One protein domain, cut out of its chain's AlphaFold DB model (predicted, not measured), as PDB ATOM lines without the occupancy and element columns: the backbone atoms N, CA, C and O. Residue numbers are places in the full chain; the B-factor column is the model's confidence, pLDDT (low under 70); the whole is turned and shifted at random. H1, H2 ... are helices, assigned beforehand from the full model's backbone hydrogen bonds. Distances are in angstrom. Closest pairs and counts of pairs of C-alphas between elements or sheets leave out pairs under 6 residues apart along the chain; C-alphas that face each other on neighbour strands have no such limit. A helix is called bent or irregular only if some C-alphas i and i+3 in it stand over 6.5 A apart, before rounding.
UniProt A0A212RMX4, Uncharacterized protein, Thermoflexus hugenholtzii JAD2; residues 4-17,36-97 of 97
ATOM      1  N   ASP A   4     105.623 113.582 123.601       97.69
ATOM      2  CA  ASP A   4     106.073 112.192 123.460       97.69
ATOM      3  C   ASP A   4     107.567 112.119 123.128       97.69
ATOM      4  O   ASP A   4     108.305 111.387 123.780       97.69
ATOM      5  N   GLU A   5     108.059 112.982 122.230       97.75
ATOM      6  CA  GLU A   5     109.493 113.088 121.924       97.75
ATOM      7  C   GLU A   5     110.322 113.454 123.173       97.75
ATOM      8  O   GLU A   5     111.412 112.917 123.386       97.75
ATOM      9  N   LYS A   6     109.810 114.343 124.041       98.25
ATOM     10  CA  LYS A   6     110.463 114.705 125.319       98.25
ATOM     11  C   LYS A   6     110.502 113.535 126.286       98.25
ATOM     12  O   LYS A   6     111.522 113.336 126.946       98.25
ATOM     13  N   VAL A   7     109.415 112.775 126.372       98.06
ATOM     14  CA  VAL A   7     109.334 111.584 127.220       98.06
ATOM     15  C   VAL A   7     110.289 110.502 126.714       98.06
ATOM     16  O   VAL A   7     111.038 109.942 127.513       98.06
ATOM     17  N   GLU A   8     110.349 110.257 125.405       98.06
ATOM     18  CA  GLU A   8     111.284 109.299 124.810       98.06
ATOM     19  C   GLU A   8     112.747 109.682 125.055       98.06
ATOM     20  O   GLU A   8     113.554 108.838 125.458       98.06
ATOM     21  N   LEU A   9     113.109 110.954 124.848       98.19
ATOM     22  CA  LEU A   9     114.457 111.442 125.147       98.19
ATOM     23  C   LEU A   9     114.786 111.252 126.633       98.19
ATOM     24  O   LEU A   9     115.855 110.745 126.984       98.19
ATOM     25  N   ALA A  10     113.848 111.595 127.512       98.06
ATOM     26  CA  ALA A  10     114.018 111.425 128.944       98.06
ATOM     27  C   ALA A  10     114.220 109.958 129.351       98.06
ATOM     28  O   ALA A  10     115.090 109.667 130.172       98.06
ATOM     29  N   GLN A  11     113.479 109.024 128.752       97.50
ATOM     30  CA  GLN A  11     113.645 107.588 128.983       97.50
ATOM     31  C   GLN A  11     115.009 107.082 128.492       97.50
ATOM     32  O   GLN A  11     115.686 106.348 129.216       97.50
ATOM     33  N   LYS A  12     115.462 107.524 127.308       97.94
ATOM     34  CA  LYS A  12     116.798 107.195 126.772       97.94
ATOM     35  C   LYS A  12     117.917 107.649 127.711       97.94
ATOM     36  O   LYS A  12     118.873 106.902 127.932       97.94
ATOM     37  N   ILE A  13     117.798 108.851 128.276       98.00
ATOM     38  CA  ILE A  13     118.751 109.379 129.260       98.00
ATOM     39  C   ILE A  13     118.662 108.574 130.564       98.00
ATOM     40  O   ILE A  13     119.679 108.078 131.051       98.00
ATOM     41  N   ALA A  14     117.459 108.398 131.116       97.12
ATOM     42  CA  ALA A  14     117.233 107.710 132.388       97.12
ATOM     43  C   ALA A  14     117.745 106.262 132.383       97.12
ATOM     44  O   ALA A  14     118.367 105.837 133.358       97.12
ATOM     45  N   GLY A  15     117.582 105.542 131.266       96.38
ATOM     46  CA  GLY A  15     118.098 104.181 131.091       96.38
ATOM     47  C   GLY A  15     119.625 104.072 131.196       96.38
ATOM     48  O   GLY A  15     120.148 102.995 131.468       96.38
ATOM     49  N   LYS A  16     120.354 105.183 131.034       97.00
ATOM     50  CA  LYS A  16     121.815 105.250 131.203       97.00
ATOM     51  C   LYS A  16     122.235 105.779 132.582       97.00
ATOM     52  O   LYS A  16     123.388 105.607 132.970       97.00
ATOM     53  N   LEU A  17     121.331 106.397 133.346       95.62
ATOM     54  CA  LEU A  17     121.628 107.015 134.644       95.62
ATOM     55  C   LEU A  17     121.608 106.005 135.810       95.62
ATOM     56  O   LEU A  17     120.807 106.108 136.741       95.62
ATOM     57  N   GLY A  36     123.166 126.989 133.128       95.12
ATOM     58  CA  GLY A  36     123.268 126.336 131.830       95.12
ATOM     59  C   GLY A  36     123.904 124.946 131.905       95.12
ATOM     60  O   GLY A  36     124.600 124.590 132.864       95.12
ATOM     61  N   LEU A  37     123.658 124.151 130.861       96.62
ATOM     62  CA  LEU A  37     124.014 122.734 130.822       96.62
ATOM     63  C   LEU A  37     125.529 122.501 130.865       96.62
ATOM     64  O   LEU A  37     125.991 121.651 131.624       96.62
ATOM     65  N   GLU A  38     126.305 123.290 130.121       96.44
ATOM     66  CA  GLU A  38     127.766 123.185 130.098       96.44
ATOM     67  C   GLU A  38     128.371 123.327 131.506       96.44
ATOM     68  O   GLU A  38     129.134 122.468 131.961       96.44
ATOM     69  N   LYS A  39     127.975 124.372 132.247       98.06
ATOM     70  CA  LYS A  39     128.443 124.589 133.623       98.06
ATOM     71  C   LYS A  39     127.971 123.484 134.562       98.06
ATOM     72  O   LYS A  39     128.714 123.088 135.458       98.06
ATOM     73  N   ALA A  40     126.773 122.941 134.361       98.19
ATOM     74  CA  ALA A  40     126.282 121.821 135.158       98.19
ATOM     75  C   ALA A  40     127.061 120.522 134.897       98.19
ATOM     76  O   ALA A  40     127.339 119.768 135.833       98.19
ATOM     77  N   ILE A  41     127.473 120.262 133.655       98.38
ATOM     78  CA  ILE A  41     128.369 119.147 133.321       98.38
ATOM     79  C   ILE A  41     129.726 119.337 134.013       98.38
ATOM     80  O   ILE A  41     130.251 118.394 134.610       98.38
ATOM     81  N   GLN A  42     130.283 120.553 133.987       98.25
ATOM     82  CA  GLN A  42     131.524 120.873 134.702       98.25
ATOM     83  C   GLN A  42     131.379 120.672 136.217       98.25
ATOM     84  O   GLN A  42     132.236 120.033 136.829       98.25
ATOM     85  N   LEU A  43     130.266 121.115 136.813       98.19
ATOM     86  CA  LEU A  43     129.960 120.867 138.222       98.19
ATOM     87  C   LEU A  43     129.967 119.368 138.533       98.19
ATOM     88  O   LEU A  43     130.597 118.951 139.502       98.19
ATOM     89  N   ALA A  44     129.325 118.541 137.703       98.19
ATOM     90  CA  ALA A  44     129.316 117.095 137.905       98.19
ATOM     91  C   ALA A  44     130.734 116.496 137.867       98.19
ATOM     92  O   ALA A  44     131.059 115.643 138.695       98.19
ATOM     93  N   ARG A  45     131.610 116.988 136.975       98.38
ATOM     94  CA  ARG A  45     133.020 116.561 136.896       98.38
ATOM     95  C   ARG A  45     133.825 116.919 138.145       98.38
ATOM     96  O   ARG A  45     134.651 116.114 138.566       98.38
ATOM     97  N   VAL A  46     133.575 118.083 138.741       98.06
ATOM     98  CA  VAL A  46     134.209 118.492 140.005       98.06
ATOM     99  C   VAL A  46     133.661 117.660 141.166       98.06
ATOM    100  O   VAL A  46     134.413 117.088 141.955       98.06
ATOM    101  N   MET A  47     132.338 117.529 141.249       97.69
ATOM    102  CA  MET A  47     131.663 116.884 142.371       97.69
ATOM    103  C   MET A  47     131.956 115.386 142.463       97.69
ATOM    104  O   MET A  47     132.123 114.876 143.569       97.69
ATOM    105  N   GLN A  48     132.134 114.679 141.341       97.06
ATOM    106  CA  GLN A  48     132.529 113.263 141.380       97.06
ATOM    107  C   GLN A  48     133.897 113.018 142.054       97.06
ATOM    108  O   GLN A  48     134.153 111.902 142.509       97.06
ATOM    109  N   GLN A  49     134.767 114.035 142.138       96.88
ATOM    110  CA  GLN A  49     136.088 113.961 142.780       96.88
ATOM    111  C   GLN A  49     136.122 114.630 144.165       96.88
ATOM    112  O   GLN A  49     137.127 114.544 144.866       96.88
ATOM    113  N   SER A  50     135.036 115.282 144.590       96.50
ATOM    114  CA  SER A  50     135.029 116.104 145.802       96.50
ATOM    115  C   SER A  50     135.240 115.283 147.075       96.50
ATOM    116  O   SER A  50     134.439 114.407 147.395       96.50
ATOM    117  N   ALA A  51     136.261 115.602 147.874       95.38
ATOM    118  CA  ALA A  51     136.518 114.925 149.147       95.38
ATOM    119  C   ALA A  51     135.349 115.043 150.148       95.38
ATOM    120  O   ALA A  51     135.146 114.131 150.947       95.38
ATOM    121  N   SER A  52     134.543 116.106 150.061       95.31
ATOM    122  CA  SER A  52     133.429 116.368 150.982       95.31
ATOM    123  C   SER A  52     132.178 115.523 150.720       95.31
ATOM    124  O   SER A  52     131.276 115.479 151.558       95.31
ATOM    125  N   LEU A  53     132.101 114.830 149.579       95.06
ATOM    126  CA  LEU A  53     130.951 113.997 149.244       95.06
ATOM    127  C   LEU A  53     131.108 112.551 149.726       95.06
ATOM    128  O   LEU A  53     132.149 111.905 149.561       95.06
ATOM    129  N   ARG A  54     130.003 112.013 150.251       95.56
ATOM    130  CA  ARG A  54     129.843 110.582 150.542       95.56
ATOM    131  C   ARG A  54     129.839 109.757 149.238       95.56
ATOM    132  O   ARG A  54     129.562 110.314 148.173       95.56
ATOM    133  N   PRO A  55     130.074 108.430 149.304       94.94
ATOM    134  CA  PRO A  55     130.130 107.576 148.114       94.94
ATOM    135  C   PRO A  55     128.897 107.655 147.198       94.94
ATOM    136  O   PRO A  55     129.058 107.740 145.985       94.94
ATOM    137  N   GLY A  56     127.680 107.703 147.757       94.50
ATOM    138  CA  GLY A  56     126.433 107.786 146.978       94.50
ATOM    139  C   GLY A  56     126.360 109.025 146.069       94.50
ATOM    140  O   GLY A  56     126.317 108.871 144.850       94.50
ATOM    141  N   PRO A  57     126.417 110.257 146.618       95.88
ATOM    142  CA  PRO A  57     126.462 111.473 145.806       95.88
ATOM    143  C   PRO A  57     127.639 111.520 144.823       95.88
ATOM    144  O   PRO A  57     127.443 111.911 143.676       95.88
ATOM    145  N   LYS A  58     128.842 111.065 145.214       96.88
ATOM    146  CA  LYS A  58     129.981 110.957 144.278       96.88
ATOM    147  C   LYS A  58     129.633 110.113 143.060       96.88
ATOM    148  O   LYS A  58     129.914 110.518 141.935       96.88
ATOM    149  N   GLN A  59     129.013 108.956 143.288       96.38
ATOM    150  CA  GLN A  59     128.605 108.068 142.211       96.38
ATOM    151  C   GLN A  59     127.522 108.709 141.335       96.38
ATOM    152  O   GLN A  59     127.621 108.621 140.117       96.38
ATOM    153  N   ALA A  60     126.553 109.417 141.923       97.25
ATOM    154  CA  ALA A  60     125.547 110.156 141.161       97.25
ATOM    155  C   ALA A  60     126.188 111.193 140.219       97.25
ATOM    156  O   ALA A  60     125.915 111.179 139.019       97.25
ATOM    157  N   TYR A  61     127.099 112.038 140.718       97.81
ATOM    158  CA  TYR A  61     127.792 113.026 139.881       97.81
ATOM    159  C   TYR A  61     128.726 112.388 138.851       97.81
ATOM    160  O   TYR A  61     128.828 112.897 137.735       97.81
ATOM    161  N   ARG A  62     129.351 111.247 139.173       97.69
ATOM    162  CA  ARG A  62     130.122 110.464 138.198       97.69
ATOM    163  C   ARG A  62     129.228 110.038 137.039       97.69
ATOM    164  O   ARG A  62     129.543 110.362 135.897       97.69
ATOM    165  N   THR A  63     128.093 109.405 137.336       98.00
ATOM    166  CA  THR A  63     127.113 108.979 136.329       98.00
ATOM    167  C   THR A  63     126.630 110.165 135.488       98.00
ATOM    168  O   THR A  63     126.670 110.097 134.263       98.00
ATOM    169  N   ILE A  64     126.248 111.287 136.110       98.25
ATOM    170  CA  ILE A  64     125.824 112.501 135.389       98.25
ATOM    171  C   ILE A  64     126.929 112.989 134.440       98.25
ATOM    172  O   ILE A  64     126.667 113.235 133.263       98.25
ATOM    173  N   SER A  65     128.172 113.089 134.930       97.88
ATOM    174  CA  SER A  65     129.314 113.590 134.153       97.88
ATOM    175  C   SER A  65     129.716 112.691 132.980       97.88
ATOM    176  O   SER A  65     130.393 113.164 132.070       97.88
ATOM    177  N   GLN A  66     129.311 111.418 132.996       97.56
ATOM    178  CA  GLN A  66     129.546 110.451 131.924       97.56
ATOM    179  C   GLN A  66     128.390 110.416 130.917       97.56
ATOM    180  O   GLN A  66     128.627 110.326 129.717       97.56
ATOM    181  N   VAL A  67     127.146 110.491 131.398       98.25
ATOM    182  CA  VAL A  67     125.948 110.297 130.569       98.25
ATOM    183  C   VAL A  67     125.534 111.578 129.856       98.25
ATOM    184  O   VAL A  67     125.337 111.559 128.645       98.25
ATOM    185  N   ILE A  68     125.409 112.697 130.575       98.25
ATOM    186  CA  ILE A  68     124.837 113.933 130.018       98.25
ATOM    187  C   ILE A  68     125.642 114.512 128.846       98.25
ATOM    188  O   ILE A  68     125.004 114.947 127.887       98.25
ATOM    189  N   PRO A  69     126.992 114.474 128.818       98.44
ATOM    190  CA  PRO A  69     127.746 114.958 127.660       98.44
ATOM    191  C   PRO A  69     127.362 114.289 126.333       98.44
ATOM    192  O   PRO A  69     127.395 114.941 125.296       98.44
ATOM    193  N   ALA A  70     126.943 113.016 126.355       98.19
ATOM    194  CA  ALA A  70     126.508 112.307 125.150       98.19
ATOM    195  C   ALA A  70     125.198 112.863 124.558       98.19
ATOM    196  O   ALA A  70     124.933 112.667 123.376       98.19
ATOM    197  N   PHE A  71     124.407 113.577 125.364       98.00
ATOM    198  CA  PHE A  71     123.152 114.221 124.968       98.00
ATOM    199  C   PHE A  71     123.265 115.749 124.925       98.00
ATOM    200  O   PHE A  71     122.275 116.425 124.667       98.00
ATOM    201  N   GLN A  72     124.452 116.317 125.175       96.31
ATOM    202  CA  GLN A  72     124.628 117.759 125.362       96.31
ATOM    203  C   GLN A  72     124.112 118.565 124.169       96.31
ATOM    204  O   GLN A  72     123.310 119.470 124.360       96.31
ATOM    205  N   LYS A  73     124.504 118.195 122.943       95.94
ATOM    206  CA  LYS A  73     124.080 118.897 121.722       95.94
ATOM    207  C   LYS A  73     122.558 118.898 121.549       95.94
ATOM    208  O   LYS A  73     121.986 119.906 121.150       95.94
ATOM    209  N   GLU A  74     121.915 117.769 121.836       96.62
ATOM    210  CA  GLU A  74     120.461 117.633 121.740       96.62
ATOM    211  C   GLU A  74     119.771 118.478 122.818       96.62
ATOM    212  O   GLU A  74     118.900 119.280 122.499       96.62
ATOM    213  N   LEU A  75     120.232 118.395 124.069       97.19
ATOM    214  CA  LEU A  75     119.681 119.142 125.202       97.19
ATOM    215  C   LEU A  75     119.890 120.663 125.090       97.19
ATOM    216  O   LEU A  75     118.984 121.419 125.426       97.19
ATOM    217  N   GLU A  76     121.044 121.126 124.606       95.00
ATOM    218  CA  GLU A  76     121.337 122.557 124.398       95.00
ATOM    219  C   GLU A  76     120.556 123.162 123.232       95.00
ATOM    220  O   GLU A  76     120.329 124.369 123.211       95.00
ATOM    221  N   SER A  77     120.116 122.340 122.277       95.06
ATOM    222  CA  SER A  77     119.261 122.804 121.180       95.06
ATOM    223  C   SER A  77     117.813 123.078 121.611       95.06
ATOM    224  O   SER A  77     117.053 123.703 120.869       95.06
ATOM    225  N   LEU A  78     117.417 122.620 122.804       95.69
ATOM    226  CA  LEU A  78     116.062 122.793 123.314       95.69
ATOM    227  C   LEU A  78     115.842 124.212 123.850       95.69
ATOM    228  O   LEU A  78     116.704 124.760 124.542       95.69
ATOM    229  N   PRO A  79     114.648 124.796 123.643       94.75
ATOM    230  CA  PRO A  79     114.275 126.004 124.359       94.75
ATOM    231  C   PRO A  79     114.216 125.723 125.873       94.75
ATOM    232  O   PRO A  79     113.872 124.603 126.268       94.75
ATOM    233  N   PRO A  80     114.457 126.728 126.737       92.38
ATOM    234  CA  PRO A  80     114.580 126.528 128.185       92.38
ATOM    235  C   PRO A  80     113.430 125.738 128.824       92.38
ATOM    236  O   PRO A  80     113.672 124.828 129.612       92.38
ATOM    237  N   ASN A  81     112.180 126.012 128.435       93.81
ATOM    238  CA  ASN A  81     111.015 125.290 128.962       93.81
ATOM    239  C   ASN A  81     111.029 123.801 128.578       93.81
ATOM    240  O   ASN A  81     110.760 122.948 129.418       93.81
ATOM    241  N   ALA A  82     111.394 123.475 127.334       96.50
ATOM    242  CA  ALA A  82     111.470 122.089 126.877       96.50
ATOM    243  C   ALA A  82     112.632 121.336 127.537       96.50
ATOM    244  O   ALA A  82     112.472 120.171 127.890       96.50
ATOM    245  N   LEU A  83     113.774 122.000 127.748       96.62
ATOM    246  CA  LEU A  83     114.884 121.430 128.511       96.62
ATOM    247  C   LEU A  83     114.431 121.064 129.931       96.62
ATOM    248  O   LEU A  83     114.658 119.942 130.377       96.62
ATOM    249  N   MET A  84     113.743 121.976 130.623       95.25
ATOM    250  CA  MET A  84     113.257 121.730 131.983       95.25
ATOM    251  C   MET A  84     112.241 120.588 132.055       95.25
ATOM    252  O   MET A  84     112.312 119.770 132.973       95.25
ATOM    253  N   GLU A  85     111.339 120.488 131.079       97.69
ATOM    254  CA  GLU A  85     110.409 119.362 130.973       97.69
ATOM    255  C   GLU A  85     111.147 118.036 130.784       97.69
ATOM    256  O   GLU A  85     110.898 117.100 131.541       97.69
ATOM    257  N   VAL A  86     112.113 117.963 129.858       98.44
ATOM    258  CA  VAL A  86     112.926 116.753 129.644       98.44
ATOM    259  C   VAL A  86     113.659 116.362 130.926       98.44
ATOM    260  O   VAL A  86     113.559 115.216 131.360       98.44
ATOM    261  N   LEU A  87     114.343 117.299 131.590       97.88
ATOM    262  CA  LEU A  87     115.041 117.027 132.853       97.88
ATOM    263  C   LEU A  87     114.082 116.567 133.967       97.88
ATOM    264  O   LEU A  87     114.429 115.703 134.782       97.88
ATOM    265  N   GLY A  88     112.863 117.108 133.994       97.69
ATOM    266  CA  GLY A  88     111.786 116.676 134.883       97.69
ATOM    267  C   GLY A  88     111.301 115.257 134.576       97.69
ATOM    268  O   GLY A  88     111.167 114.443 135.490       97.69
ATOM    269  N   TYR A  89     111.101 114.920 133.303       98.19
ATOM    270  CA  TYR A  89     110.709 113.578 132.873       98.19
ATOM    271  C   TYR A  89     111.806 112.544 133.136       98.19
ATOM    272  O   TYR A  89     111.491 111.432 133.553       98.19
ATOM    273  N   VAL A  90     113.089 112.915 133.017       98.19
ATOM    274  CA  VAL A  90     114.208 112.035 133.400       98.19
ATOM    275  C   VAL A  90     114.088 111.651 134.872       98.19
ATOM    276  O   VAL A  90     114.247 110.482 135.217       98.19
ATOM    277  N   ARG A  91     113.743 112.607 135.747       96.88
ATOM    278  CA  ARG A  91     113.524 112.329 137.173       96.88
ATOM    279  C   ARG A  91     112.422 111.295 137.379       96.88
ATOM    280  O   ARG A  91     112.598 110.393 138.190       96.88
ATOM    281  N   GLN A  92     111.300 111.434 136.671       96.56
ATOM    282  CA  GLN A  92     110.179 110.495 136.779       96.56
ATOM    283  C   GLN A  92     110.569 109.101 136.280       96.56
ATOM    284  O   GLN A  92     110.339 108.118 136.979       96.56
ATOM    285  N   ALA A  93     111.251 109.016 135.137       95.12
ATOM    286  CA  ALA A  93     111.737 107.753 134.586       95.12
ATOM    287  C   ALA A  93     112.777 107.066 135.494       95.12
ATOM    288  O   ALA A  93     112.795 105.845 135.599       95.12
ATOM    289  N   VAL A  94     113.613 107.834 136.201       93.62
ATOM    290  CA  VAL A  94     114.550 107.312 137.213       93.62
ATOM    291  C   VAL A  94     113.832 106.764 138.452       93.62
ATOM    292  O   VAL A  94     114.364 105.859 139.089       93.62
ATOM    293  N   ILE A  95     112.675 107.318 138.831       91.12
ATOM    294  CA  ILE A  95     111.884 106.856 139.988       91.12
ATOM    295  C   ILE A  95     111.084 105.598 139.646       91.12
ATOM    296  O   ILE A  95     110.965 104.717 140.487       91.12
ATOM    297  N   ALA A  96     110.538 105.520 138.435       87.38
ATOM    298  CA  ALA A  96     109.654 104.439 138.003       87.38
ATOM    299  C   ALA A  96     110.372 103.117 137.655       87.38
ATOM    300  O   ALA A  96     109.725 102.204 137.148       87.38
ATOM    301  N   ARG A  97     111.689 103.031 137.876       75.06
ATOM    302  CA  ARG A  97     112.537 101.884 137.513       75.06
ATOM    303  C   ARG A  97     112.705 100.876 138.645       75.06
ATOM    304  O   ARG A  97     112.717 101.308 139.821       75.06
TER     305      ARG A  97
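AT A GLANCE: This is residues 4 to 17 and 36 to 97 of the 97 residues of an uncharacterized protein of Thermoflexus hugenholtzii JAD2 (UniProt A0A212RMX4). A helical hairpin, H2 and H3, has a crossed pair of helices, H1 and H4, beside it. The longest helix, H3, kinks near residue 70, and a tight link after its last residue leads into H4. The printed part has 76 residues with four named helices, in the order H1, H2, H3, H4, and no named strand; the class is all helix. It is compact, with a radius of gyration of the C-alphas of 12.6 A, and spans 39 by 27 by 18 A.

HOW THE PARTS SIT: H3, residues 55 to 76, is irregular, with C-alphas 70 and 73 7.8 A apart and a kink of 69 degrees near residue 70. It touches H2, residues 37 to 47, at a shallow tilt of 20 degrees, opposite ways; the two form a hairpin, and their closest C-alphas, of Ala 44 and Tyr 61, are 4.8 A apart. With its residues 67 to 71 alone, H3 only just touches H1, residues 4 to 14, with 3 pairs of C-alphas within 8 A; the closest are those of Ile 13 and Val 67, at 7.4 A. H1 touches H4, residues 80 to 95, at a steep tilt of 54 degrees, the same way, the closest C-alphas being those of Ala 10 and Val 90, at 4.5 A. H3 and H4 are close but not clearly touching, with the C-alphas of Leu 75 and Leu 83 closest at 6.3 A. H2 is apart from H1 and H4. Packing is only just mostly crossed: 1 of 3 touching pairs is at a shallow tilt. In H1, H2 and H4 every O i to N i+4 pair is within hydrogen-bond range; in H3, 13 of 18 are.

IN THESE COORDINATES: H3 is 29.4 A long from first to last C-alpha, H4 23.1 A, and H1 and H2 15.0 A each. C-alpha 4, where H1 begins, is at (106.073, 112.192, 123.460), and C-alpha 95, where H4 ends, at (111.884, 106.856, 139.988).

THE WHOLE: The C-alphas farthest apart, of Asp 4 and Ala 51, are 39.9 A apart. Residues 18 to 35 are not printed, and C-alphas 17 and 36 are 19.6 A apart across this cut. The link from H2 to H3 is short. The mean pLDDT of the printed part is 96.4, and no printed residue is under 70.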